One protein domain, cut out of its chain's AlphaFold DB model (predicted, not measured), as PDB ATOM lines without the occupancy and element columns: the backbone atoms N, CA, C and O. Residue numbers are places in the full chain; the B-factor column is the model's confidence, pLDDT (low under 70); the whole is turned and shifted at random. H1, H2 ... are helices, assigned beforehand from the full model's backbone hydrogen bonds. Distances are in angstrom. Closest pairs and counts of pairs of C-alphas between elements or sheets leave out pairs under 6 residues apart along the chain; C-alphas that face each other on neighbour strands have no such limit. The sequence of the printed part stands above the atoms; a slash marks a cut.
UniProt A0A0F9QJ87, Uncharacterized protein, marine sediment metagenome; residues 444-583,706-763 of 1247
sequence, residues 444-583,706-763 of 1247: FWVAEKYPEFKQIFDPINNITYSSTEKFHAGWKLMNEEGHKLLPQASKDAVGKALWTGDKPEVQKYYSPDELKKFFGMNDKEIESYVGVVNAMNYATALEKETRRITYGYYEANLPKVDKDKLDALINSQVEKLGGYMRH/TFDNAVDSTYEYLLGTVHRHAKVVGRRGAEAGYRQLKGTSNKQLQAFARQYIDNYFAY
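AT A GLANCE: This is residues 444 to 583 and 706 to 763 of the 1247 residues of an uncharacterized protein of marine sediment metagenome (UniProt A0A0F9QJ87). The long helix H8 is the spine of an elongated bundle, with H2 side by side with it, H6 packed along it and H9 folding back beside its last part. H4 crosses the start of H8 near H3 and H5, H7 slants away from H6, and H1 folds back on H2. The printed part has 198 residues with nine named helices, H1 to H9 along the chain, and no named strand: all helix. It is loose, with a radius of gyration of the C-alphas of 21.4 A, and spans 70 by 41 by 24 A.

IN THESE COORDINATES: H8, residues 707 to 742, runs 52.0 A from C-alpha 707 at (-11.678, 49.202, -51.124) to C-alpha 742 at (-0.321, -1.319, -55.462). H6 is residues 523 to 550, 39.9 A; H2, residues 451 to 477, 37.6 A, has a kink of 35 degrees near residue 458. The others are H1, 444 to 449; H3, 480 to 485; H4, 488 to 501; H5, 512 to 519; H7, 560 to 575; and H9, 747 to 761.

HOW THE PARTS SIT: H8 touches H2 at a shallow tilt of 17 degrees, opposite ways, with C-alphas 456 and 734 closest at 4.2 A. H6, the hub, touches H8 at 26 degrees, the same way, closest at Ala 539 and Leu 718, C-alphas 5.0 A apart. H8 and H9 form a hairpin, touching through residues 731 to 742 of H8 alone, closest C-alphas 742 and 750, 6.5 A. Every O i to N i+4 pair is within hydrogen-bond range in the helices except H2, with 18 of 23.

THE WHOLE: Residues 584 to 705 are cut out, leaving 12.4 A between C-alphas 583 and 706. Of the links printed whole, none is long. pLDDT is under 70 at residues 504 to 505, 573 to 583 and 762 to 763.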
ATOM      1  N   PHE A 444     -16.112   7.688 -61.581       91.69
ATOM      2  CA  PHE A 444     -17.122   7.474 -60.535       91.69
ATOM      3  C   PHE A 444     -17.676   6.040 -60.541       91.69
ATOM      4  O   PHE A 444     -17.700   5.378 -59.514       91.69
ATOM      5  N   TRP A 445     -18.057   5.512 -61.708       89.25
ATOM      6  CA  TRP A 445     -18.605   4.153 -61.803       89.25
ATOM      7  C   TRP A 445     -17.543   3.069 -61.606       89.25
ATOM      8  O   TRP A 445     -17.875   1.953 -61.212       89.25
ATOM      9  N   VAL A 446     -16.270   3.385 -61.868       88.75
ATOM     10  CA  VAL A 446     -15.146   2.515 -61.493       88.75
ATOM     11  C   VAL A 446     -14.993   2.494 -59.973       88.75
ATOM     12  O   VAL A 446     -14.816   1.419 -59.417       88.75
ATOM     13  N   ALA A 447     -15.124   3.640 -59.300       90.62
ATOM     14  CA  ALA A 447     -15.063   3.734 -57.839       90.62
ATOM     15  C   ALA A 447     -16.220   2.987 -57.161       90.62
ATOM     16  O   ALA A 447     -15.991   2.249 -56.213       90.62
ATOM     17  N   GLU A 448     -17.437   3.087 -57.699       88.25
ATOM     18  CA  GLU A 448     -18.590   2.313 -57.209       88.25
ATOM     19  C   GLU A 448     -18.396   0.795 -57.351       88.25
ATOM     20  O   GLU A 448     -18.966   0.022 -56.589       88.25
ATOM     21  N   LYS A 449     -17.608   0.351 -58.338       85.88
ATOM     22  CA  LYS A 449     -17.344  -1.073 -58.581       85.88
ATOM     23  C   LYS A 449     -16.140  -1.606 -57.797       85.88
ATOM     24  O   LYS A 449     -16.134  -2.781 -57.447       85.88
ATOM     25  N   TYR A 450     -15.119  -0.778 -57.589       87.81
ATOM     26  CA  TYR A 450     -13.844  -1.156 -56.978       87.81
ATOM     27  C   TYR A 450     -13.570  -0.258 -55.762       87.81
ATOM     28  O   TYR A 450     -13.089   0.869 -55.945       87.81
ATOM     29  N   PRO A 451     -13.855  -0.730 -54.531       89.19
ATOM     30  CA  PRO A 451     -13.629   0.034 -53.301       89.19
ATOM     31  C   PRO A 451     -12.191   0.546 -53.154       89.19
ATOM     32  O   PRO A 451     -11.962   1.654 -52.676       89.19
ATOM     33  N   GLU A 452     -11.208  -0.204 -53.649       89.50
ATOM     34  CA  GLU A 452      -9.794   0.180 -53.625       89.50
ATOM     35  C   GLU A 452      -9.524   1.392 -54.530       89.50
ATOM     36  O   GLU A 452      -8.711   2.259 -54.213       89.50
ATOM     37  N   PHE A 453     -10.237   1.503 -55.656       91.31
ATOM     38  CA  PHE A 453     -10.176   2.697 -56.499       91.31
ATOM     39  C   PHE A 453     -11.001   3.852 -55.925       91.31
ATOM     40  O   PHE A 453     -10.650   5.012 -56.150       91.31
ATOM     41  N   LYS A 454     -12.058   3.575 -55.151       91.12
ATOM     42  CA  LYS A 454     -12.835   4.607 -54.451       91.12
ATOM     43  C   LYS A 454     -11.961   5.436 -53.508       91.12
ATOM     44  O   LYS A 454     -12.025   6.660 -53.558       91.12
ATOM     45  N   GLN A 455     -11.025   4.803 -52.801       91.62
ATOM     46  CA  GLN A 455     -10.023   5.492 -51.976       91.62
ATOM     47  C   GLN A 455      -9.113   6.459 -52.760       91.62
ATOM     48  O   GLN A 455      -8.513   7.359 -52.179       91.62
ATOM     49  N   ILE A 456      -8.999   6.296 -54.082       92.62
ATOM     50  CA  ILE A 456      -8.243   7.188 -54.975       92.62
ATOM     51  C   ILE A 456      -9.161   8.260 -55.568       92.62
ATOM     52  O   ILE A 456      -8.787   9.431 -55.694       92.62
ATOM     53  N   PHE A 457     -10.368   7.857 -55.958       92.19
ATOM     54  CA  PHE A 457     -11.355   8.722 -56.585       92.19
ATOM     55  C   PHE A 457     -11.923   9.759 -55.614       92.19
ATOM     56  O   PHE A 457     -11.976  10.936 -55.979       92.19
ATOM     57  N   ASP A 458     -12.297   9.362 -54.399       90.88
ATOM     58  CA  ASP A 458     -12.962  10.228 -53.422       90.88
ATOM     59  C   ASP A 458     -12.101  11.432 -53.021       90.88
ATOM     60  O   ASP A 458     -12.600  12.556 -53.115       90.88
ATOM     61  N   PRO A 459     -10.793  11.289 -52.710       90.69
ATOM     62  CA  PRO A 459      -9.926  12.442 -52.481       90.69
ATOM     63  C   PRO A 459      -9.893  13.425 -53.656       90.69
ATOM     64  O   PRO A 459      -9.851  14.633 -53.435       90.69
ATOM     65  N   ILE A 460      -9.944  12.937 -54.903       89.44
ATOM     66  CA  ILE A 460      -9.948  13.772 -56.117       89.44
ATOM     67  C   ILE A 460     -11.316  14.434 -56.344       89.44
ATOM     68  O   ILE A 460     -11.382  15.600 -56.748       89.44
ATOM     69  N   ASN A 461     -12.405  13.713 -56.088       87.19
ATOM     70  CA  ASN A 461     -13.770  14.224 -56.155       87.19
ATOM     71  C   ASN A 461     -13.970  15.356 -55.128       87.19
ATOM     72  O   ASN A 461     -14.393  16.468 -55.471       87.19
ATOM     73  N   ASN A 462     -13.505  15.115 -53.898       86.06
ATOM     74  CA  ASN A 462     -13.581  16.019 -52.754       86.06
ATOM     75  C   ASN A 462     -12.757  17.300 -52.916       86.06
ATOM     76  O   ASN A 462     -13.007  18.261 -52.194       86.06
ATOM     77  N   ILE A 463     -11.850  17.390 -53.898       85.06
ATOM     78  CA  ILE A 463     -11.172  18.656 -54.232       85.06
ATOM     79  C   ILE A 463     -12.202  19.748 -54.531       85.06
ATOM     80  O   ILE A 463     -12.040  20.882 -54.091       85.06
ATOM     81  N   THR A 464     -13.266  19.415 -55.267       78.44
ATOM     82  CA  THR A 464     -14.289  20.394 -55.672       78.44
ATOM     83  C   THR A 464     -15.142  20.818 -54.475       78.44
ATOM     84  O   THR A 464     -15.366  22.011 -54.265       78.44
ATOM     85  N   TYR A 465     -15.575  19.844 -53.670       80.12
ATOM     86  CA  TYR A 465     -16.423  20.067 -52.498       80.12
ATOM     87  C   TYR A 465     -15.672  20.800 -51.387       80.12
ATOM     88  O   TYR A 465     -16.085  21.882 -50.979       80.12
ATOM     89  N   SER A 466     -14.490  20.312 -51.005       82.69
ATOM     90  CA  SER A 466     -13.655  20.943 -49.979       82.69
ATOM     91  C   SER A 466     -13.191  22.342 -50.385       82.69
ATOM     92  O   SER A 466     -13.088  23.239 -49.549       82.69
ATOM     93  N   SER A 467     -12.940  22.563 -51.679       82.62
ATOM     94  CA  SER A 467     -12.642  23.903 -52.177       82.62
ATOM     95  C   SER A 467     -13.850  24.837 -52.102       82.62
ATOM     96  O   SER A 467     -13.672  26.032 -51.910       82.62
ATOM     97  N   THR A 468     -15.065  24.329 -52.290       78.00
ATOM     98  CA  THR A 468     -16.287  25.138 -52.190       78.00
ATOM     99  C   THR A 468     -16.559  25.502 -50.733       78.00
ATOM    100  O   THR A 468     -16.747  26.671 -50.413       78.00
ATOM    101  N   GLU A 469     -16.496  24.514 -49.846       81.81
ATOM    102  CA  GLU A 469     -16.720  24.654 -48.408       81.81
ATOM    103  C   GLU A 469     -15.764  25.668 -47.767       81.81
ATOM    104  O   GLU A 469     -16.199  26.657 -47.177       81.81
ATOM    105  N   LYS A 470     -14.451  25.480 -47.950       85.62
ATOM    106  CA  LYS A 470     -13.430  26.378 -47.390       85.62
ATOM    107  C   LYS A 470     -13.511  27.779 -47.985       85.62
ATOM    108  O   LYS A 470     -13.259  28.762 -47.294       85.62
ATOM    109  N   PHE A 471     -13.887  27.888 -49.261       85.12
ATOM    110  CA  PHE A 471     -14.112  29.188 -49.874       85.12
ATOM    111  C   PHE A 471     -15.295  29.895 -49.206       85.12
ATOM    112  O   PHE A 471     -15.148  31.044 -48.817       85.12
ATOM    113  N   HIS A 472     -16.428  29.216 -49.005       79.69
ATOM    114  CA  HIS A 472     -17.581  29.796 -48.312       79.69
ATOM    115  C   HIS A 472     -17.283  30.165 -46.860       79.69
ATOM    116  O   HIS A 472     -17.719  31.227 -46.424       79.69
ATOM    117  N   ALA A 473     -16.516  29.349 -46.132       84.94
ATOM    118  CA  ALA A 473     -16.091  29.666 -44.771       84.94
ATOM    119  C   ALA A 473     -15.275  30.969 -44.728       84.94
ATOM    120  O   ALA A 473     -15.630  31.894 -44.001       84.94
ATOM    121  N   GLY A 474     -14.250  31.092 -45.579       85.94
ATOM    122  CA  GLY A 474     -13.465  32.325 -45.683       85.94
ATOM    123  C   GLY A 474     -14.264  33.510 -46.232       85.94
ATOM    124  O   GLY A 474     -14.030  34.648 -45.841       85.94
ATOM    125  N   TRP A 475     -15.231  33.256 -47.117       84.00
ATOM    126  CA  TRP A 475     -16.081  34.291 -47.702       84.00
ATOM    127  C   TRP A 475     -17.082  34.857 -46.698       84.00
ATOM    128  O   TRP A 475     -17.313  36.062 -46.678       84.00
ATOM    129  N   LYS A 476     -17.650  34.006 -45.836       84.56
ATOM    130  CA  LYS A 476     -18.572  34.417 -44.771       84.56
ATOM    131  C   LYS A 476     -17.888  35.358 -43.779       84.56
ATOM    132  O   LYS A 476     -18.496  36.347 -43.389       84.56
ATOM    133  N   LEU A 477     -16.620  35.094 -43.448       88.25
ATOM    134  CA  LEU A 477     -15.813  35.982 -42.604       88.25
ATOM    135  C   LEU A 477     -15.671  37.390 -43.192       88.25
ATOM    136  O   LEU A 477     -15.501  38.329 -42.431       88.25
ATOM    137  N   MET A 478     -15.772  37.544 -44.517       84.38
ATOM    138  CA  MET A 478     -15.670  38.846 -45.173       84.38
ATOM    139  C   MET A 478     -16.910  39.730 -44.989       84.38
ATOM    140  O   MET A 478     -16.801  40.913 -45.244       84.38
ATOM    141  N   ASN A 479     -18.076  39.201 -44.603       82.25
ATOM    142  CA  ASN A 479     -19.339  39.957 -44.564       82.25
ATOM    143  C   ASN A 479     -19.641  40.749 -45.868       82.25
ATOM    144  O   ASN A 479     -19.777  41.975 -45.894       82.25
ATOM    145  N   GLU A 480     -19.759  40.041 -46.998       73.06
ATOM    146  CA  GLU A 480     -19.989  40.667 -48.312       73.06
ATOM    147  C   GLU A 480     -21.247  41.559 -48.361       73.06
ATOM    148  O   GLU A 480     -21.272  42.561 -49.082       73.06
ATOM    149  N   GLU A 481     -22.309  41.179 -47.651       70.69
ATOM    150  CA  GLU A 481     -23.566  41.930 -47.648       70.69
ATOM    151  C   GLU A 481     -23.404  43.272 -46.939       70.69
ATOM    152  O   GLU A 481     -23.784  44.293 -47.517       70.69
ATOM    153  N   GLY A 482     -22.712  43.295 -45.794       75.88
ATOM    154  CA  GLY A 482     -22.315  44.534 -45.126       75.88
ATOM    155  C   GLY A 482     -21.508  45.451 -46.049       75.88
ATOM    156  O   GLY A 482     -21.828  46.628 -46.201       75.88
ATOM    157  N   HIS A 483     -20.538  44.899 -46.789       81.38
ATOM    158  CA  HIS A 483     -19.677  45.675 -47.695       81.38
ATOM    159  C   HIS A 483     -20.432  46.340 -48.854       81.38
ATOM    160  O   HIS A 483     -20.043  47.405 -49.340       81.38
ATOM    161  N   LYS A 484     -21.499  45.699 -49.350       75.69
ATOM    162  CA  LYS A 484     -22.312  46.232 -50.455       75.69
ATOM    163  C   LYS A 484     -23.157  47.427 -50.029       75.69
ATOM    164  O   LYS A 484     -23.452  48.259 -50.884       75.69
ATOM    165  N   LEU A 485     -23.537  47.477 -48.756       80.56
ATOM    166  CA  LEU A 485     -24.411  48.501 -48.188       80.56
ATOM    167  C   LEU A 485     -23.646  49.752 -47.732       80.56
ATOM    168  O   LEU A 485     -24.272  50.779 -47.480       80.56
ATOM    169  N   LEU A 486     -22.310  49.698 -47.664       84.62
ATOM    170  CA  LEU A 486     -21.495  50.851 -47.287       84.62
ATOM    171  C   LEU A 486     -21.542  51.975 -48.344       84.62
ATOM    172  O   LEU A 486     -21.336  51.703 -49.537       84.62
ATOM    173  N   PRO A 487     -21.731  53.244 -47.926       89.56
ATOM    174  CA  PRO A 487     -21.518  54.413 -48.778       89.56
ATOM    175  C   PRO A 487     -20.088  54.470 -49.332       89.56
ATOM    176  O   PRO A 487     -19.158  53.924 -48.738       89.56
ATOM    177  N   GLN A 488     -19.882  55.174 -50.451       86.69
ATOM    178  CA  GLN A 488     -18.549  55.280 -51.060       86.69
ATOM    179  C   GLN A 488     -17.520  55.916 -50.112       86.69
ATOM    180  O   GLN A 488     -16.404  55.422 -50.041       86.69
ATOM    181  N   ALA A 489     -17.911  56.927 -49.328       87.44
ATOM    182  CA  ALA A 489     -17.034  57.556 -48.336       87.44
ATOM    183  C   ALA A 489     -16.540  56.553 -47.275       87.44
ATOM    184  O   ALA A 489     -15.345  56.480 -47.003       87.44
ATOM    185  N   SER A 490     -17.441  55.715 -46.752       91.44
ATOM    186  CA  SER A 490     -17.097  54.639 -45.816       91.44
ATOM    187  C   SER A 490     -16.174  53.603 -46.447       91.44
ATOM    188  O   SER A 490     -15.206  53.166 -45.834       91.44
ATOM    189  N   LYS A 491     -16.419  53.239 -47.711       89.19
ATOM    190  CA  LYS A 491     -15.508  52.361 -48.458       89.19
ATOM    191  C   LYS A 491     -14.129  52.989 -48.612       89.19
ATOM    192  O   LYS A 491     -13.134  52.300 -48.426       89.19
ATOM    193  N   ASP A 492     -14.048  54.274 -48.929       88.19
ATOM    194  CA  ASP A 492     -12.773  54.968 -49.094       88.19
ATOM    195  C   ASP A 492     -12.010  55.050 -47.761       88.19
ATOM    196  O   ASP A 492     -10.801  54.817 -47.748       88.19
ATOM    197  N   ALA A 493     -12.706  55.264 -46.636       89.44
ATOM    198  CA  ALA A 493     -12.125  55.209 -45.293       89.44
ATOM    199  C   ALA A 493     -11.564  53.814 -44.968       89.44
ATOM    200  O   ALA A 493     -10.390  53.687 -44.609       89.44
ATOM    201  N   VAL A 494     -12.362  52.755 -45.160       90.12
ATOM    202  CA  VAL A 494     -11.935  51.360 -44.934       90.12
ATOM    203  C   VAL A 494     -10.756  50.995 -45.831       90.12
ATOM    204  O   VAL A 494      -9.763  50.436 -45.367       90.12
ATOM    205  N   GLY A 495     -10.831  51.368 -47.111       87.69
ATOM    206  CA  GLY A 495      -9.730  51.239 -48.052       87.69
ATOM    207  C   GLY A 495      -8.476  51.924 -47.517       87.69
ATOM    208  O   GLY A 495      -7.438  51.280 -47.412       87.69
ATOM    209  N   LYS A 496      -8.569  53.195 -47.115       87.94
ATOM    210  CA  LYS A 496      -7.438  53.966 -46.587       87.94
ATOM    211  C   LYS A 496      -6.765  53.267 -45.406       87.94
ATOM    212  O   LYS A 496      -5.540  53.192 -45.414       87.94
ATOM    213  N   ALA A 497      -7.507  52.723 -44.439       88.94
ATOM    214  CA  ALA A 497      -6.894  51.980 -43.331       88.94
ATOM    215  C   ALA A 497      -6.191  50.702 -43.803       88.94
ATOM    216  O   ALA A 497      -5.036  50.479 -43.445       88.94
ATOM    217  N   LEU A 498      -6.837  49.912 -44.669       85.94
ATOM    218  CA  LEU A 498      -6.246  48.697 -45.241       85.94
ATOM    219  C   LEU A 498      -4.937  48.994 -45.997       85.94
ATOM    220  O   LEU A 498      -3.959  48.268 -45.853       85.94
ATOM    221  N   TRP A 499      -4.897  50.071 -46.785       81.25
ATOM    222  CA  TRP A 499      -3.708  50.473 -47.546       81.25
ATOM    223  C   TRP A 499      -2.638  51.136 -46.681       81.25
ATOM    224  O   TRP A 499      -1.451  50.974 -46.947       81.25
ATOM    225  N   THR A 500      -3.030  51.873 -45.639       83.31
ATOM    226  CA  THR A 500      -2.071  52.495 -44.712       83.31
ATOM    227  C   THR A 500      -1.347  51.429 -43.899       83.31
ATOM    228  O   THR A 500      -0.133  51.509 -43.745       83.31
ATOM    229  N   GLY A 501      -2.060  50.384 -43.471       76.31
ATOM    230  CA  GLY A 501      -1.454  49.232 -42.808       76.31
ATOM    231  C   GLY A 501      -0.529  48.407 -43.711       76.31
ATOM    232  O   GLY A 501       0.353  47.722 -43.198       76.31
ATOM    233  N   ASP A 502      -0.686  48.498 -45.038       74.12
ATOM    234  CA  ASP A 502       0.164  47.840 -46.050       74.12
ATOM    235  C   ASP A 502       1.475  48.564 -46.342       74.12
ATOM    236  O   ASP A 502       2.352  48.018 -47.016       74.12
ATOM    237  N   LYS A 503       1.636  49.791 -45.840       70.81
ATOM    238  CA  LYS A 503       2.856  50.557 -46.068       70.81
ATOM    239  C   LYS A 503       4.078  49.848 -45.464       70.81
ATOM    240  O   LYS A 503       3.952  49.264 -44.380       70.81
ATOM    241  N   PRO A 504       5.253  49.897 -46.129       61.97
ATOM    242  CA  PRO A 504       6.461  49.206 -45.679       61.97
ATOM    243  C   PRO A 504       6.855  49.527 -44.239       61.97
ATOM    244  O   PRO A 504       7.348  48.637 -43.551       61.97
ATOM    245  N   GLU A 505       6.602  50.761 -43.804       67.44
ATOM    246  CA  GLU A 505       6.948  51.283 -42.483       67.44
ATOM    247  C   GLU A 505       5.953  50.853 -41.391       67.44
ATOM    248  O   GLU A 505       6.276  50.932 -40.210       67.44
ATOM    249  N   VAL A 506       4.744  50.409 -41.766       73.94
ATOM    250  CA  VAL A 506       3.642  50.134 -40.829       73.94
ATOM    251  C   VAL A 506       3.403  48.634 -40.645       73.94
ATOM    252  O   VAL A 506       3.411  48.156 -39.515       73.94
ATOM    253  N   GLN A 507       3.153  47.896 -41.733       72.94
ATOM    254  CA  GLN A 507       2.913  46.438 -41.771       72.94
ATOM    255  C   GLN A 507       2.078  45.849 -40.601       72.94
ATOM    256  O   GLN A 507       2.392  44.768 -40.100       72.94
ATOM    257  N   LYS A 508       0.997  46.518 -40.162       81.69
ATOM    258  CA  LYS A 508       0.219  46.138 -38.957       81.69
ATOM    259  C   LYS A 508      -1.294  46.241 -39.131       81.69
ATOM    260  O   LYS A 508      -1.782  47.306 -39.510       81.69
ATOM    261  N   TYR A 509      -2.041  45.176 -38.804       84.06
ATOM    262  CA  TYR A 509      -3.506  45.229 -38.665       84.06
ATOM    263  C   TYR A 509      -3.911  46.132 -37.499       84.06
ATOM    264  O   TYR A 509      -3.571  45.840 -36.355       84.06
ATOM    265  N   TYR A 510      -4.625  47.218 -37.797       86.88
ATOM    266  CA  TYR A 510      -5.177  48.109 -36.779       86.88
ATOM    267  C   TYR A 510      -6.266  47.406 -35.966       86.88
ATOM    268  O   TYR A 510      -7.117  46.715 -36.538       86.88
ATOM    269  N   SER A 511      -6.240  47.584 -34.645       90.88
ATOM    270  CA  SER A 511      -7.323  47.143 -33.761       90.88
ATOM    271  C   SER A 511      -8.588  47.998 -33.965       90.88
ATOM    272  O   SER A 511      -8.491  49.116 -34.474       90.88
ATOM    273  N   PRO A 512      -9.781  47.524 -33.554       94.25
ATOM    274  CA  PRO A 512     -11.001  48.336 -33.569       94.25
ATOM    275  C   PRO A 512     -10.826  49.722 -32.930       94.25
ATOM    276  O   PRO A 512     -11.262  50.717 -33.505       94.25
ATOM    277  N   ASP A 513     -10.118  49.807 -31.803       94.25
ATOM    278  CA  ASP A 513      -9.868  51.074 -31.105       94.25
ATOM    279  C   ASP A 513      -8.919  51.988 -31.889       94.25
ATOM    280  O   ASP A 513      -9.131  53.197 -31.964       94.25
ATOM    281  N   GLU A 514      -7.900  51.418 -32.537       92.19
ATOM    282  CA  GLU A 514      -6.996  52.155 -33.423       92.19
ATOM    283  C   GLU A 514      -7.720  52.677 -34.670       92.19
ATOM    284  O   GLU A 514      -7.437  53.782 -35.127       92.19
ATOM    285  N   LEU A 515      -8.686  51.926 -35.204       94.00
ATOM    286  CA  LEU A 515      -9.510  52.356 -36.336       94.00
ATOM    287  C   LEU A 515     -10.441  53.512 -35.955       94.00
ATOM    288  O   LEU A 515     -10.555  54.475 -36.716       94.00
ATOM    289  N   LYS A 516     -11.046  53.467 -34.762       94.75
ATOM    290  CA  LYS A 516     -11.815  54.598 -34.216       94.75
ATOM    291  C   LYS A 516     -10.914  55.815 -34.017       94.75
ATOM    292  O   LYS A 516     -11.226  56.897 -34.500       94.75
ATOM    293  N   LYS A 517      -9.771  55.623 -33.355       94.69
ATOM    294  CA  LYS A 517      -8.866  56.704 -32.944       94.69
ATOM    295  C   LYS A 517      -8.128  57.364 -34.110       94.69
ATOM    296  O   LYS A 517      -8.057  58.586 -34.164       94.69
ATOM    297  N   PHE A 518      -7.549  56.583 -35.020       92.69
ATOM    298  CA  PHE A 518      -6.678  57.100 -36.086       92.69
ATOM    299  C   PHE A 518      -7.399  57.334 -37.411       92.69
ATOM    300  O   PHE A 518      -6.942  58.144 -38.216       92.69
ATOM    301  N   PHE A 519      -8.507  56.630 -37.654       91.56
ATOM    302  CA  PHE A 519      -9.241  56.715 -38.918       91.56
ATOM    303  C   PHE A 519     -10.670  57.243 -38.760       91.56
ATOM    304  O   PHE A 519     -11.337  57.428 -39.776       91.56
ATOM    305  N   GLY A 520     -11.132  57.514 -37.532       94.00
ATOM    306  CA  GLY A 520     -12.475  58.039 -37.274       94.00
ATOM    307  C   GLY A 520     -13.588  57.082 -37.700       94.00
ATOM    308  O   GLY A 520     -14.676  57.536 -38.045       94.00
ATOM    309  N   MET A 521     -13.305  55.775 -37.749       96.06
ATOM    310  CA  MET A 521     -14.242  54.803 -38.307       96.06
ATOM    311  C   MET A 521     -15.419  54.519 -37.380       96.06
ATOM    312  O   MET A 521     -15.248  54.361 -36.172       96.06
ATOM    313  N   ASN A 522     -16.607  54.366 -37.962       95.00
ATOM    314  CA  ASN A 522     -17.779  53.857 -37.245       95.00
ATOM    315  C   ASN A 522     -17.783  52.317 -37.162       95.00
ATOM    316  O   ASN A 522     -17.017  51.635 -37.844       95.00
ATOM    317  N   ASP A 523     -18.683  51.748 -36.356       94.12
ATOM    318  CA  ASP A 523     -18.726  50.298 -36.119       94.12
ATOM    319  C   ASP A 523     -18.957  49.474 -37.400       94.12
ATOM    320  O   ASP A 523     -18.390  48.393 -37.536       94.12
ATOM    321  N   LYS A 524     -19.710  49.993 -38.382       91.81
ATOM    322  CA  LYS A 524     -19.944  49.302 -39.668       91.81
ATOM    323  C   LYS A 524     -18.699  49.304 -40.560       91.81
ATOM    324  O   LYS A 524     -18.437  48.332 -41.268       91.81
ATOM    325  N   GLU A 525     -17.932  50.391 -40.548       93.69
ATOM    326  CA  GLU A 525     -16.642  50.487 -41.241       93.69
ATOM    327  C   GLU A 525     -15.609  49.556 -40.606       93.69
ATOM    328  O   GLU A 525     -14.904  48.842 -41.319       93.69
ATOM    329  N   ILE A 526     -15.579  49.496 -39.274       93.88
ATOM    330  CA  ILE A 526     -14.717  48.584 -38.516       93.88
ATOM    331  C   ILE A 526     -15.094  47.136 -38.797       93.88
ATOM    332  O   ILE A 526     -14.213  46.336 -39.095       93.88
ATOM    333  N   GLU A 527     -16.380  46.791 -38.763       92.00
ATOM    334  CA  GLU A 527     -16.860  45.449 -39.096       92.00
ATOM    335  C   GLU A 527     -16.417  45.046 -40.510       92.00
ATOM    336  O   GLU A 527     -15.925  43.936 -40.726       92.00
ATOM    337  N   SER A 528     -16.512  45.971 -41.470       90.38
ATOM    338  CA  SER A 528     -16.066  45.735 -42.840       90.38
ATOM    339  C   SER A 528     -14.551  45.553 -42.953       90.38
ATOM    340  O   SER A 528     -14.076  44.629 -43.619       90.38
ATOM    341  N   TYR A 529     -13.779  46.404 -42.280       91.44
ATOM    342  CA  TYR A 529     -12.332  46.269 -42.196       91.44
ATOM    343  C   TYR A 529     -11.947  44.903 -41.602       91.44
ATOM    344  O   TYR A 529     -11.208  44.135 -42.223       91.44
ATOM    345  N   VAL A 530     -12.508  44.563 -40.437       91.38
ATOM    346  CA  VAL A 530     -12.255  43.311 -39.712       91.38
ATOM    347  C   VAL A 530     -12.647  42.109 -40.567       91.38
ATOM    348  O   VAL A 530     -11.915  41.121 -40.604       91.38
ATOM    349  N   GLY A 531     -13.745  42.197 -41.321       90.06
ATOM    350  CA  GLY A 531     -14.167  41.144 -42.237       90.06
ATOM    351  C   GLY A 531     -13.129  40.847 -43.324       90.06
ATOM    352  O   GLY A 531     -12.775  39.684 -43.559       90.06
ATOM    353  N   VAL A 532     -12.571  41.885 -43.962       86.94
ATOM    354  CA  VAL A 532     -11.485  41.716 -44.946       86.94
ATOM    355  C   VAL A 532     -10.266  41.054 -44.298       86.94
ATOM    356  O   VAL A 532      -9.752  40.071 -44.839       86.94
ATOM    357  N   VAL A 533      -9.844  41.542 -43.129       87.19
ATOM    358  CA  VAL A 533      -8.684  41.019 -42.388       87.19
ATOM    359  C   VAL A 533      -8.879  39.550 -41.998       87.19
ATOM    360  O   VAL A 533      -8.006  38.717 -42.250       87.19
ATOM    361  N   ASN A 534     -10.047  39.188 -41.468       90.06
ATOM    362  CA  ASN A 534     -10.370  37.818 -41.072       90.06
ATOM    363  C   ASN A 534     -10.332  36.847 -42.259       90.06
ATOM    364  O   ASN A 534      -9.759  35.760 -42.152       90.06
ATOM    365  N   ALA A 535     -10.871  37.244 -43.415       86.62
ATOM    366  CA  ALA A 535     -10.809  36.433 -44.629       86.62
ATOM    367  C   ALA A 535      -9.360  36.228 -45.121       86.62
ATOM    368  O   ALA A 535      -9.002  35.135 -45.577       86.62
ATOM    369  N   MET A 536      -8.503  37.248 -44.999       83.31
ATOM    370  CA  MET A 536      -7.079  37.157 -45.345       83.31
ATOM    371  C   MET A 536      -6.288  36.281 -44.375       83.31
ATOM    372  O   MET A 536      -5.462  35.472 -44.813       83.31
ATOM    373  N   ASN A 537      -6.559  36.396 -43.076       85.81
ATOM    374  CA  ASN A 537      -5.949  35.562 -42.042       85.81
ATOM    375  C   ASN A 537      -6.345  34.097 -42.225       85.81
ATOM    376  O   ASN A 537      -5.481  33.221 -42.215       85.81
ATOM    377  N   TYR A 538      -7.621  33.832 -42.519       89.81
ATOM    378  CA  TYR A 538      -8.107  32.497 -42.862       89.81
ATOM    379  C   TYR A 538      -7.389  31.919 -44.093       89.81
ATOM    380  O   TYR A 538      -6.873  30.798 -44.058       89.81
ATOM    381  N   ALA A 539      -7.281  32.696 -45.177       85.12
ATOM    382  CA  ALA A 539      -6.541  32.281 -46.367       85.12
ATOM    383  C   ALA A 539      -5.044  32.054 -46.075       85.12
ATOM    384  O   ALA A 539      -4.445  31.137 -46.629       85.12
ATOM    385  N   THR A 540      -4.437  32.839 -45.187       84.25
ATOM    386  CA  THR A 540      -3.033  32.670 -44.781       84.25
ATOM    387  C   THR A 540      -2.830  31.406 -43.950       84.25
ATOM    388  O   THR A 540      -1.888  30.655 -44.204       84.25
ATOM    389  N   ALA A 541      -3.734  31.121 -43.011       88.06
ATOM    390  CA  ALA A 541      -3.721  29.895 -42.221       88.06
ATOM    391  C   ALA A 541      -3.824  28.651 -43.118       88.06
ATOM    392  O   ALA A 541      -3.027  27.724 -42.982       88.06
ATOM    393  N   LEU A 542      -4.717  28.671 -44.115       87.62
ATOM    394  CA  LEU A 542      -4.816  27.598 -45.107       87.62
ATOM    395  C   LEU A 542      -3.535  27.417 -45.931       87.62
ATOM    396  O   LEU A 542      -3.210  26.296 -46.320       87.62
ATOM    397  N   GLU A 543      -2.801  28.490 -46.228       84.69
ATOM    398  CA  GLU A 543      -1.530  28.394 -46.953       84.69
ATOM    399  C   GLU A 543      -0.430  27.786 -46.075       84.69
ATOM    400  O   GLU A 543       0.318  26.933 -46.562       84.69
ATOM    401  N   LYS A 544      -0.352  28.171 -44.792       86.12
ATOM    402  CA  LYS A 544       0.553  27.535 -43.819       86.12
ATOM    403  C   LYS A 544       0.262  26.038 -43.729       86.12
ATOM    404  O   LYS A 544       1.166  25.229 -43.922       86.12
ATOM    405  N   GLU A 545      -1.007  25.680 -43.571       88.12
ATOM    406  CA  GLU A 545      -1.459  24.289 -43.527       88.12
ATOM    407  C   GLU A 545      -1.120  23.527 -44.815       88.12
ATOM    408  O   GLU A 545      -0.547  22.442 -44.795       88.12
ATOM    409  N   THR A 546      -1.352  24.144 -45.974       84.38
ATOM    410  CA  THR A 546      -0.972  23.568 -47.272       84.38
ATOM    411  C   THR A 546       0.523  23.259 -47.351       84.38
ATOM    412  O   THR A 546       0.911  22.247 -47.944       84.38
ATOM    413  N   ARG A 547       1.381  24.122 -46.793       82.88
ATOM    414  CA  ARG A 547       2.834  23.909 -46.762       82.88
ATOM    415  C   ARG A 547       3.228  22.827 -45.772       82.88
ATOM    416  O   ARG A 547       4.023  21.979 -46.161       82.88
ATOM    417  N   ARG A 548       2.624  22.787 -44.580       83.81
ATOM    418  CA  ARG A 548       2.802  21.687 -43.614       83.81
ATOM    419  C   ARG A 548       2.513  20.348 -44.266       83.81
ATOM    420  O   ARG A 548       3.360  19.458 -44.275       83.81
ATOM    421  N   ILE A 549       1.361  20.252 -44.927       79.81
ATOM    422  CA  ILE A 549       0.998  19.071 -45.697       79.81
ATOM    423  C   ILE A 549       2.041  18.829 -46.784       79.81
ATOM    424  O   ILE A 549       2.554  17.733 -46.864       79.81
ATOM    425  N   THR A 550       2.419  19.811 -47.602       76.44
ATOM    426  CA  THR A 550       3.383  19.594 -48.701       76.44
ATOM    427  C   THR A 550       4.737  19.062 -48.214       76.44
ATOM    428  O   THR A 550       5.266  18.139 -48.832       76.44
ATOM    429  N   TYR A 551       5.253  19.595 -47.104       76.69
ATOM    430  CA  TYR A 551       6.551  19.253 -46.519       76.69
ATOM    431  C   TYR A 551       6.551  17.995 -45.644       76.69
ATOM    432  O   TYR A 551       7.581  17.678 -45.066       76.69
ATOM    433  N   GLY A 552       5.435  17.268 -45.545       73.31
ATOM    434  CA  GLY A 552       5.412  16.028 -44.765       73.31
ATOM    435  C   GLY A 552       5.312  16.233 -43.256       73.31
ATOM    436  O   GLY A 552       5.592  15.310 -42.508       73.31
ATOM    437  N   TYR A 553       4.842  17.396 -42.794       79.25
ATOM    438  CA  TYR A 553       4.722  17.721 -41.364       79.25
ATOM    439  C   TYR A 553       3.940  16.669 -40.550       79.25
ATOM    440  O   TYR A 553       4.231  16.426 -39.383       79.25
ATOM    441  N   TYR A 554       2.949  16.028 -41.178       81.06
ATOM    442  CA  TYR A 554       2.085  15.005 -40.572       81.06
ATOM    443  C   TYR A 554       2.554  13.565 -40.817       81.06
ATOM    444  O   TYR A 554       1.781  12.627 -40.633       81.06
ATOM    445  N   GLU A 555       3.783  13.360 -41.284       76.88
ATOM    446  CA  GLU A 555       4.339  12.014 -41.414       76.88
ATOM    447  C   GLU A 555       4.591  11.431 -40.017       76.88
ATOM    448  O   GLU A 555       5.136  12.103 -39.140       76.88
ATOM    449  N   ALA A 556       4.143  10.188 -39.802       70.00
ATOM    450  CA  ALA A 556       4.050   9.568 -38.476       70.00
ATOM    451  C   ALA A 556       5.386   9.543 -37.709       70.00
ATOM    452  O   ALA A 556       5.382   9.598 -36.484       70.00
ATOM    453  N   ASN A 557       6.512   9.543 -38.430       76.25
ATOM    454  CA  ASN A 557       7.855   9.408 -37.868       76.25
ATOM    455  C   ASN A 557       8.666  10.715 -37.883       76.25
ATOM    456  O   ASN A 557       9.882  10.667 -37.722       76.25
ATOM    457  N   LEU A 558       8.042  11.876 -38.118       73.94
ATOM    458  CA  LEU A 558       8.778  13.140 -38.164       73.94
ATOM    459  C   LEU A 558       9.101  13.646 -36.737       73.94
ATOM    460  O   LEU A 558       8.159  13.937 -35.985       73.94
ATOM    461  N   PRO A 559      10.388  13.796 -36.353       81.25
ATOM    462  CA  PRO A 559      10.783  14.263 -35.023       81.25
ATOM    463  C   PRO A 559      10.253  15.666 -34.700       81.25
ATOM    464  O   PRO A 559      10.115  16.515 -35.582       81.25
ATOM    465  N   LYS A 560      10.011  15.952 -33.412       80.69
ATOM    466  CA  LYS A 560       9.531  17.272 -32.952       80.69
ATOM    467  C   LYS A 560      10.463  18.415 -33.375       80.69
ATOM    468  O   LYS A 560       9.992  19.427 -33.872       80.69
ATOM    469  N   VAL A 561      11.776  18.202 -33.280       73.12
ATOM    470  CA  VAL A 561      12.799  19.179 -33.695       73.12
ATOM    471  C   VAL A 561      12.666  19.551 -35.178       73.12
ATOM    472  O   VAL A 561      12.840  20.711 -35.547       73.12
ATOM    473  N   ASP A 562      12.320  18.593 -36.037       75.75
ATOM    474  CA  ASP A 562      12.139  18.850 -37.466       75.75
ATOM    475  C   ASP A 562      10.790  19.509 -37.766       75.75
ATOM    476  O   ASP A 562      10.707  20.339 -38.671       75.75
ATOM    477  N   LYS A 563       9.753  19.231 -36.964       78.38
ATOM    478  CA  LYS A 563       8.486  19.980 -37.000       78.38
ATOM    479  C   LYS A 563       8.692  21.449 -36.637       78.38
ATOM    480  O   LYS A 563       8.229  22.307 -37.382       78.38
ATOM    481  N   ASP A 564       9.452  21.739 -35.584       82.94
ATOM    482  CA  ASP A 564       9.747  23.113 -35.157       82.94
ATOM    483  C   ASP A 564      10.570  23.868 -36.220       82.94
ATOM    484  O   ASP A 564      10.256  25.008 -36.573       82.94
ATOM    485  N   LYS A 565      11.573  23.207 -36.825       79.69
ATOM    486  CA  LYS A 565      12.331  23.753 -37.969       79.69
ATOM    487  C   LYS A 565      11.440  24.005 -39.186       79.69
ATOM    488  O   LYS A 565      11.582  25.036 -39.848       79.69
ATOM    489  N   LEU A 566      10.526  23.084 -39.500       77.38
ATOM    490  CA  LEU A 566       9.568  23.252 -40.592       77.38
ATOM    491  C   LEU A 566       8.596  24.395 -40.314       77.38
ATOM    492  O   LEU A 566       8.340  25.178 -41.223       77.38
ATOM    493  N   ASP A 567       8.081  24.536 -39.095       84.12
ATOM    494  CA  ASP A 567       7.203  25.648 -38.732       84.12
ATOM    495  C   ASP A 567       7.944  26.989 -38.821       84.12
ATOM    496  O   ASP A 567       7.409  27.933 -39.403       84.12
ATOM    497  N   ALA A 568       9.199  27.072 -38.368       82.12
ATOM    498  CA  ALA A 568      10.038  28.260 -38.554       82.12
ATOM    499  C   ALA A 568      10.280  28.573 -40.046       82.12
ATOM    500  O   ALA A 568      10.171  29.723 -40.486       82.12
ATOM    501  N   LEU A 569      10.541  27.552 -40.870       78.56
ATOM    502  CA  LEU A 569      10.688  27.703 -42.318       78.56
ATOM    503  C   LEU A 569       9.378  28.151 -42.984       78.56
ATOM    504  O   LEU A 569       9.389  29.039 -43.832       78.56
ATOM    505  N   ILE A 570       8.243  27.556 -42.623       78.75
ATOM    506  CA  ILE A 570       6.928  27.885 -43.182       78.75
ATOM    507  C   ILE A 570       6.525  29.298 -42.771       78.75
ATOM    508  O   ILE A 570       6.094  30.068 -43.629       78.75
ATOM    509  N   ASN A 571       6.688  29.654 -41.497       79.94
ATOM    510  CA  ASN A 571       6.393  30.989 -40.992       79.94
ATOM    511  C   ASN A 571       7.275  32.024 -41.681       79.94
ATOM    512  O   ASN A 571       6.725  32.926 -42.304       79.94
ATOM    513  N   SER A 572       8.594  31.822 -41.742       74.19
ATOM    514  CA  SER A 572       9.487  32.743 -42.457       74.19
ATOM    515  C   SER A 572       9.171  32.828 -43.954       74.19
ATOM    516  O   SER A 572       9.224  33.907 -44.538       74.19
ATOM    517  N   GLN A 573       8.784  31.729 -44.608       67.75
ATOM    518  CA  GLN A 573       8.355  31.751 -46.006       67.75
ATOM    519  C   GLN A 573       7.040  32.492 -46.208       67.75
ATOM    520  O   GLN A 573       6.882  33.087 -47.266       67.75
ATOM    521  N   VAL A 574       6.106  32.429 -45.255       69.56
ATOM    522  CA  VAL A 574       4.795  33.091 -45.312       69.56
ATOM    523  C   VAL A 574       4.891  34.564 -44.893       69.56
ATOM    524  O   VAL A 574       4.222  35.391 -45.505       69.56
ATOM    525  N   GLU A 575       5.769  34.909 -43.954       65.25
ATOM    526  CA  GLU A 575       6.153  36.274 -43.557       65.25
ATOM    527  C   GLU A 575       6.978  36.969 -44.649       65.25
ATOM    528  O   GLU A 575       6.792  38.151 -44.933       65.25
ATOM    529  N   LYS A 576       7.811  36.222 -45.387       55.69
ATOM    530  CA  LYS A 576       8.438  36.687 -46.638       55.69
ATOM    531  C   LYS A 576       7.430  36.951 -47.759       55.69
ATOM    532  O   LYS A 576       7.830  37.506 -48.775       55.69
ATOM    533  N   LEU A 577       6.146  36.632 -47.588       52.59
ATOM    534  CA  LEU A 577       5.047  37.080 -48.462       52.59
ATOM    535  C   LEU A 577       4.401  38.384 -47.951       52.59
ATOM    536  O   LEU A 577       3.383  38.792 -48.502       52.59
ATOM    537  N   GLY A 578       4.981  38.987 -46.903       45.81
ATOM    538  CA  GLY A 578       4.516  40.143 -46.137       45.81
ATOM    539  C   GLY A 578       4.070  41.336 -46.977       45.81
ATOM    540  O   GLY A 578       4.799  41.818 -47.844       45.81
ATOM    541  N   GLY A 579       2.841  41.741 -46.685       51.66
ATOM    542  CA  GLY A 579       2.026  42.774 -47.308       51.66
ATOM    543  C   GLY A 579       0.575  42.492 -46.906       51.66
ATOM    544  O   GLY A 579       0.102  41.359 -47.046       51.66
ATOM    545  N   TYR A 580      -0.100  43.497 -46.357       50.94
ATOM    546  CA  TYR A 580      -1.516  43.521 -45.977       50.94
ATOM    547  C   TYR A 580      -2.450  43.089 -47.085       50.94
ATOM    548  O   TYR A 580      -3.556  42.657 -46.797       50.94
ATOM    549  N   MET A 581      -2.041  43.223 -48.349       52.97
ATOM    550  CA  MET A 581      -2.839  42.772 -49.477       52.97
ATOM    551  C   MET A 581      -2.023  42.029 -50.530       52.97
ATOM    552  O   MET A 581      -1.105  42.530 -51.175       52.97
ATOM    553  N   ARG A 582      -2.401  40.769 -50.760       54.78
ATOM    554  CA  ARG A 582      -1.771  39.925 -51.779       54.78
ATOM    555  C   ARG A 582      -2.422  40.173 -53.135       54.78
ATOM    556  O   ARG A 582      -3.493  39.649 -53.434       54.78
ATOM    557  N   HIS A 583      -1.761  40.963 -53.976       52.97
ATOM    558  CA  HIS A 583      -2.339  41.443 -55.233       52.97
ATOM    559  C   HIS A 583      -2.185  40.510 -56.437       52.97
ATOM    560  O   HIS A 583      -1.084  40.112 -56.843       52.97
ATOM    561  N   THR A 706      -8.164  51.189 -53.869       78.06
ATOM    562  CA  THR A 706      -9.579  51.333 -53.500       78.06
ATOM    563  C   THR A 706     -10.039  50.126 -52.695       78.06
ATOM    564  O   THR A 706      -9.469  49.038 -52.810       78.06
ATOM    565  N   PHE A 707     -11.089  50.294 -51.897       81.50
ATOM    566  CA  PHE A 707     -11.678  49.202 -51.124       81.50
ATOM    567  C   PHE A 707     -12.206  48.053 -51.993       81.50
ATOM    568  O   PHE A 707     -11.970  46.889 -51.680       81.50
ATOM    569  N   ASP A 708     -12.835  48.346 -53.133       77.81
ATOM    570  CA  ASP A 708     -13.316  47.299 -54.046       77.81
ATOM    571  C   ASP A 708     -12.155  46.427 -54.562       77.81
ATOM    572  O   ASP A 708     -12.253  45.200 -54.623       77.81
ATOM    573  N   ASN A 709     -11.013  47.052 -54.857       74.19
ATOM    574  CA  ASN A 709      -9.804  46.345 -55.265       74.19
ATOM    575  C   ASN A 709      -9.161  45.555 -54.115       74.19
ATOM    576  O   ASN A 709      -8.595  44.485 -54.355       74.19
ATOM    577  N   ALA A 710      -9.234  46.052 -52.878       77.56
ATOM    578  CA  ALA A 710      -8.813  45.302 -51.694       77.56
ATOM    579  C   ALA A 710      -9.627  44.008 -51.559       77.56
ATOM    580  O   ALA A 710      -9.089  42.902 -51.521       77.56
ATOM    581  N   VAL A 711     -10.947  44.150 -51.628       80.56
ATOM    582  CA  VAL A 711     -11.920  43.062 -51.557       80.56
ATOM    583  C   VAL A 711     -11.755  42.046 -52.703       80.56
ATOM    584  O   VAL A 711     -11.894  40.840 -52.485       80.56
ATOM    585  N   ASP A 712     -11.440  42.486 -53.924       74.12
ATOM    586  CA  ASP A 712     -11.152  41.586 -55.051       74.12
ATOM    587  C   ASP A 712      -9.813  40.849 -54.907       74.12
ATOM    588  O   ASP A 712      -9.729  39.660 -55.229       74.12
ATOM    589  N   SER A 713      -8.782  41.509 -54.371       75.38
ATOM    590  CA  SER A 713      -7.513  40.844 -54.045       75.38
ATOM    591  C   SER A 713      -7.709  39.763 -52.987       75.38
ATOM    592  O   SER A 713      -7.237  38.638 -53.171       75.38
ATOM    593  N   THR A 714      -8.474  40.052 -51.931       79.06
ATOM    594  CA  THR A 714      -8.787  39.070 -50.887       79.06
ATOM    595  C   THR A 714      -9.589  37.895 -51.436       79.06
ATOM    596  O   THR A 714      -9.244  36.747 -51.157       79.06
ATOM    597  N   TYR A 715     -10.601  38.145 -52.275       79.19
ATOM    598  CA  TYR A 715     -11.351  37.084 -52.958       79.19
ATOM    599  C   TYR A 715     -10.428  36.164 -53.766       79.19
ATOM    600  O   TYR A 715     -10.509  34.939 -53.656       79.19
ATOM    601  N   GLU A 716      -9.544  36.732 -54.591       73.00
ATOM    602  CA  GLU A 716      -8.655  35.940 -55.436       73.00
ATOM    603  C   GLU A 716      -7.613  35.159 -54.637       73.00
ATOM    604  O   GLU A 716      -7.319  34.009 -54.983       73.00
ATOM    605  N   TYR A 717      -7.063  35.774 -53.588       77.75
ATOM    606  CA  TYR A 717      -6.128  35.114 -52.691       77.75
ATOM    607  C   TYR A 717      -6.809  33.942 -51.983       77.75
ATOM    608  O   TYR A 717      -6.319  32.818 -52.082       77.75
ATOM    609  N   LEU A 718      -7.984  34.168 -51.387       80.81
ATOM    610  CA  LEU A 718      -8.791  33.131 -50.749       80.81
ATOM    611  C   LEU A 718      -9.102  31.985 -51.717       80.81
ATOM    612  O   LEU A 718      -8.769  30.833 -51.440       80.81
ATOM    613  N   LEU A 719      -9.686  32.290 -52.880       77.69
ATOM    614  CA  LEU A 719     -10.040  31.292 -53.891       77.69
ATOM    615  C   LEU A 719      -8.811  30.493 -54.336       77.69
ATOM    616  O   LEU A 719      -8.849  29.268 -54.467       77.69
ATOM    617  N   GLY A 720      -7.701  31.188 -54.566       75.88
ATOM    618  CA  GLY A 720      -6.452  30.580 -54.975       75.88
ATOM    619  C   GLY A 720      -5.858  29.649 -53.911       75.88
ATOM    620  O   GLY A 720      -5.478  28.525 -54.265       75.88
ATOM    621  N   THR A 721      -5.808  30.079 -52.642       81.81
ATOM    622  CA  THR A 721      -5.269  29.258 -51.550       81.81
ATOM    623  C   THR A 721      -6.147  28.042 -51.353       81.81
ATOM    624  O   THR A 721      -5.647  26.923 -51.315       81.81
ATOM    625  N   VAL A 722      -7.461  28.241 -51.285       84.88
ATOM    626  CA  VAL A 722      -8.425  27.170 -51.052       84.88
ATOM    627  C   VAL A 722      -8.318  26.090 -52.134       84.88
ATOM    628  O   VAL A 722      -8.228  24.902 -51.814       84.88
ATOM    629  N   HIS A 723      -8.225  26.475 -53.411       82.00
ATOM    630  CA  HIS A 723      -8.006  25.520 -54.499       82.00
ATOM    631  C   HIS A 723      -6.658  24.801 -54.410       82.00
ATOM    632  O   HIS A 723      -6.569  23.618 -54.749       82.00
ATOM    633  N   ARG A 724      -5.585  25.507 -54.029       82.44
ATOM    634  CA  ARG A 724      -4.260  24.898 -53.860       82.44
ATOM    635  C   ARG A 724      -4.290  23.885 -52.720       82.44
ATOM    636  O   ARG A 724      -3.891  22.745 -52.942       82.44
ATOM    637  N   HIS A 725      -4.811  24.285 -51.567       87.06
ATOM    638  CA  HIS A 725      -4.984  23.442 -50.396       87.06
ATOM    639  C   HIS A 725      -5.764  22.173 -50.745       87.06
ATOM    640  O   HIS A 725      -5.253  21.066 -50.585       87.06
ATOM    641  N   ALA A 726      -6.954  22.325 -51.338       87.00
ATOM    642  CA  ALA A 726      -7.791  21.202 -51.744       87.00
ATOM    643  C   ALA A 726      -7.065  20.258 -52.718       87.00
ATOM    644  O   ALA A 726      -7.144  19.043 -52.565       87.00
ATOM    645  N   LYS A 727      -6.301  20.787 -53.686       86.19
ATOM    646  CA  LYS A 727      -5.506  19.960 -54.612       86.19
ATOM    647  C   LYS A 727      -4.379  19.193 -53.932       86.19
ATOM    648  O   LYS A 727      -4.131  18.060 -54.327       86.19
ATOM    649  N   VAL A 728      -3.675  19.805 -52.979       84.44
ATOM    650  CA  VAL A 728      -2.582  19.146 -52.247       84.44
ATOM    651  C   VAL A 728      -3.141  18.012 -51.392       84.44
ATOM    652  O   VAL A 728      -2.664  16.883 -51.511       84.44
ATOM    653  N   VAL A 729      -4.202  18.285 -50.624       87.44
ATOM    654  CA  VAL A 729      -4.925  17.282 -49.826       87.44
ATOM    655  C   VAL A 729      -5.431  16.147 -50.716       87.44
ATOM    656  O   VAL A 729      -5.115  14.985 -50.477       87.44
ATOM    657  N   GLY A 730      -6.144  16.479 -51.795       89.06
ATOM    658  CA  GLY A 730      -6.700  15.485 -52.711       89.06
ATOM    659  C   GLY A 730      -5.629  14.651 -53.416       89.06
ATOM    660  O   GLY A 730      -5.817  13.452 -53.596       89.06
ATOM    661  N   ARG A 731      -4.478  15.242 -53.781       88.44
ATOM    662  CA  ARG A 731      -3.362  14.488 -54.372       88.44
ATOM    663  C   ARG A 731      -2.742  13.530 -53.366       88.44
ATOM    664  O   ARG A 731      -2.516  12.381 -53.719       88.44
ATOM    665  N   ARG A 732      -2.473  13.981 -52.137       85.75
ATOM    666  CA  ARG A 732      -1.916  13.106 -51.096       85.75
ATOM    667  C   ARG A 732      -2.863  11.961 -50.753       85.75
ATOM    668  O   ARG A 732      -2.405  10.826 -50.705       85.75
ATOM    669  N   GLY A 733      -4.160  12.237 -50.604       87.75
ATOM    670  CA  GLY A 733      -5.165  11.193 -50.395       87.75
ATOM    671  C   GLY A 733      -5.203  10.185 -51.548       87.75
ATOM    672  O   GLY A 733      -5.171   8.982 -51.315       87.75
ATOM    673  N   ALA A 734      -5.167  10.661 -52.797       90.00
ATOM    674  CA  ALA A 734      -5.153   9.785 -53.969       90.00
ATOM    675  C   ALA A 734      -3.880   8.927 -54.075       90.00
ATOM    676  O   ALA A 734      -3.960   7.752 -54.423       90.00
ATOM    677  N   GLU A 735      -2.708   9.487 -53.762       87.75
ATOM    678  CA  GLU A 735      -1.444   8.740 -53.734       87.75
ATOM    679  C   GLU A 735      -1.414   7.730 -52.571       87.75
ATOM    680  O   GLU A 735      -0.879   6.635 -52.732       87.75
ATOM    681  N   ALA A 736      -2.027   8.047 -51.425       87.19
ATOM    682  CA  ALA A 736      -2.185   7.103 -50.318       87.19
ATOM    683  C   ALA A 736      -3.072   5.911 -50.716       87.19
ATOM    684  O   ALA A 736      -2.650   4.767 -50.552       87.19
ATOM    685  N   GLY A 737      -4.232   6.165 -51.335       88.62
ATOM    686  CA  GLY A 737      -5.083   5.105 -51.889       88.62
ATOM    687  C   GLY A 737      -4.370   4.286 -52.975       88.62
ATOM    688  O   GLY A 737      -4.489   3.066 -53.026       88.62
ATOM    689  N   TYR A 738      -3.538   4.924 -53.807       89.38
ATOM    690  CA  TYR A 738      -2.755   4.218 -54.826       89.38
ATOM    691  C   TYR A 738      -1.692   3.289 -54.228       89.38
ATOM    692  O   TYR A 738      -1.479   2.196 -54.753       89.38
ATOM    693  N   ARG A 739      -1.043   3.679 -53.123       88.06
ATOM    694  CA  ARG A 739      -0.099   2.804 -52.403       88.06
ATOM    695  C   ARG A 739      -0.793   1.549 -51.876       88.06
ATOM    696  O   ARG A 739      -0.231   0.468 -52.025       88.06
ATOM    697  N   GLN A 740      -2.008   1.685 -51.341       87.12
ATOM    698  CA  GLN A 740      -2.819   0.542 -50.904       87.12
ATOM    699  C   GLN A 740      -3.196  -0.352 -52.096       87.12
ATOM    700  O   GLN A 740      -2.982  -1.563 -52.063       87.12
ATOM    701  N   LEU A 741      -3.635   0.243 -53.211       84.44
ATOM    702  CA  LEU A 741      -3.971  -0.489 -54.435       84.44
ATOM    703  C   LEU A 741      -2.769  -1.231 -55.048       84.44
ATOM    704  O   LEU A 741      -2.945  -2.308 -55.623       84.44
ATOM    705  N   LYS A 742      -1.549  -0.689 -54.942       78.50
ATOM    706  CA  LYS A 742      -0.321  -1.319 -55.462       78.50
ATOM    707  C   LYS A 742      -0.049  -2.689 -54.822       78.50
ATOM    708  O   LYS A 742       0.557  -3.534 -55.473       78.50
ATOM    709  N   GLY A 743      -0.533  -2.920 -53.599       73.94
ATOM    710  CA  GLY A 743      -0.460  -4.216 -52.916       73.94
ATOM    711  C   GLY A 743      -1.431  -5.280 -53.448       73.94
ATOM    712  O   GLY A 743      -1.335  -6.434 -53.052       73.94
ATOM    713  N   THR A 744      -2.359  -4.926 -54.346       77.81
ATOM    714  CA  THR A 744      -3.353  -5.861 -54.912       77.81
ATOM    715  C   THR A 744      -2.869  -6.527 -56.209       77.81
ATOM    716  O   THR A 744      -1.954  -6.045 -56.875       77.81
ATOM    717  N   SER A 745      -3.507  -7.622 -56.638       77.25
ATOM    718  CA  SER A 745      -3.146  -8.354 -57.870       77.25
ATOM    719  C   SER A 745      -3.674  -7.720 -59.174       77.25
ATOM    720  O   SER A 745      -3.288  -8.127 -60.276       77.25
ATOM    721  N   ASN A 746      -4.539  -6.701 -59.102       83.00
ATOM    722  CA  ASN A 746      -5.226  -6.145 -60.271       83.00
ATOM    723  C   ASN A 746      -4.377  -5.106 -61.035       83.00
ATOM    724  O   ASN A 746      -4.595  -3.894 -60.950       83.00
ATOM    725  N   LYS A 747      -3.439  -5.591 -61.861       83.12
ATOM    726  CA  LYS A 747      -2.539  -4.751 -62.684       83.12
ATOM    727  C   LYS A 747      -3.274  -3.772 -63.614       83.12
ATOM    728  O   LYS A 747      -2.777  -2.676 -63.871       83.12
ATOM    729  N   GLN A 748      -4.457  -4.136 -64.120       81.75
ATOM    730  CA  GLN A 748      -5.243  -3.253 -64.998       81.75
ATOM    731  C   GLN A 748      -5.822  -2.062 -64.225       81.75
ATOM    732  O   GLN A 748      -5.755  -0.931 -64.706       81.75
ATOM    733  N   LEU A 749      -6.354  -2.304 -63.022       83.69
ATOM    734  CA  LEU A 749      -6.880  -1.248 -62.158       83.69
ATOM    735  C   LEU A 749      -5.765  -0.325 -61.661       83.69
ATOM    736  O   LEU A 749      -5.960   0.884 -61.623       83.69
ATOM    737  N   GLN A 750      -4.579  -0.868 -61.370       85.38
ATOM    738  CA  GLN A 750      -3.398  -0.070 -61.027       85.38
ATOM    739  C   GLN A 750      -2.984   0.867 -62.169       85.38
ATOM    740  O   GLN A 750      -2.830   2.069 -61.951       85.38
ATOM    741  N   ALA A 751      -2.862   0.351 -63.398       84.19
ATOM    742  CA  ALA A 751      -2.517   1.169 -64.562       84.19
ATOM    743  C   ALA A 751      -3.556   2.276 -64.806       84.19
ATOM    744  O   ALA A 751      -3.197   3.440 -65.006       84.19
ATOM    745  N   PHE A 752      -4.846   1.932 -64.710       85.19
ATOM    746  CA  PHE A 752      -5.936   2.901 -64.774       85.19
ATOM    747  C   PHE A 752      -5.805   3.949 -63.663       85.19
ATOM    748  O   PHE A 752      -5.857   5.143 -63.937       85.19
ATOM    749  N   ALA A 753      -5.596   3.541 -62.413       88.50
ATOM    750  CA  ALA A 753      -5.508   4.455 -61.284       88.50
ATOM    751  C   ALA A 753      -4.335   5.432 -61.405       88.50
ATOM    752  O   ALA A 753      -4.518   6.636 -61.210       88.50
ATOM    753  N   ARG A 754      -3.158   4.953 -61.822       86.94
ATOM    754  CA  ARG A 754      -1.998   5.815 -62.070       86.94
ATOM    755  C   ARG A 754      -2.287   6.827 -63.174       86.94
ATOM    756  O   ARG A 754      -2.136   8.032 -62.970       86.94
ATOM    757  N   GLN A 755      -2.807   6.349 -64.305       82.75
ATOM    758  CA  GLN A 755      -3.192   7.204 -65.423       82.75
ATOM    759  C   GLN A 755      -4.271   8.225 -65.025       82.75
ATOM    760  O   GLN A 755      -4.265   9.347 -65.533       82.75
ATOM    761  N   TYR A 756      -5.190   7.873 -64.122       86.44
ATOM    762  CA  TYR A 756      -6.215   8.778 -63.599       86.44
ATOM    763  C   TYR A 756      -5.596   9.933 -62.807       86.44
ATOM    764  O   TYR A 756      -5.862  11.097 -63.122       86.44
ATOM    765  N   ILE A 757      -4.751   9.608 -61.822       85.62
ATOM    766  CA  ILE A 757      -4.063  10.574 -60.955       85.62
ATOM    767  C   ILE A 757      -3.240  11.536 -61.818       85.62
ATOM    768  O   ILE A 757      -3.435  12.756 -61.758       85.62
ATOM    769  N   ASP A 758      -2.394  10.991 -62.693       80.62
ATOM    770  CA  ASP A 758      -1.526  11.782 -63.563       80.62
ATOM    771  C   ASP A 758      -2.355  12.684 -64.492       80.62
ATOM    772  O   ASP A 758      -2.122  13.890 -64.583       80.62
ATOM    773  N   ASN A 759      -3.418  12.161 -65.113       77.12
ATOM    774  CA  ASN A 759      -4.276  12.956 -65.995       77.12
ATOM    775  C   ASN A 759      -5.099  14.036 -65.286       77.12
ATOM    776  O   ASN A 759      -5.466  15.046 -65.909       77.12
ATOM    777  N   TYR A 760      -5.437  13.833 -64.018       80.50
ATOM    778  CA  TYR A 760      -6.149  14.832 -63.244       80.50
ATOM    779  C   TYR A 760      -5.209  15.975 -62.833       80.50
ATOM    780  O   TYR A 760      -5.544  17.148 -63.067       80.50
ATOM    781  N   PHE A 761      -4.024  15.656 -62.298       77.62
ATOM    782  CA  PHE A 761      -3.103  16.635 -61.707       77.62
ATOM    783  C   PHE A 761      -2.098  17.260 -62.680       77.62
ATOM    784  O   PHE A 761      -1.786  18.439 -62.512       77.62
ATOM    785  N   ALA A 762      -1.649  16.562 -63.729       64.31
ATOM    786  CA  ALA A 762      -0.654  17.089 -64.677       64.31
ATOM    787  C   ALA A 762      -1.163  18.266 -65.537       64.31
ATOM    788  O   ALA A 762      -0.393  18.920 -66.234       64.31
ATOM    789  N   TYR A 763      -2.464  18.571 -65.502       52.72
ATOM    790  CA  TYR A 763      -3.088  19.461 -66.482       52.72
ATOM    791  C   TYR A 763      -3.561  20.801 -65.911       52.72
ATOM    792  O   TYR A 763      -4.445  20.855 -65.045       52.72
TER     793      TYR A 763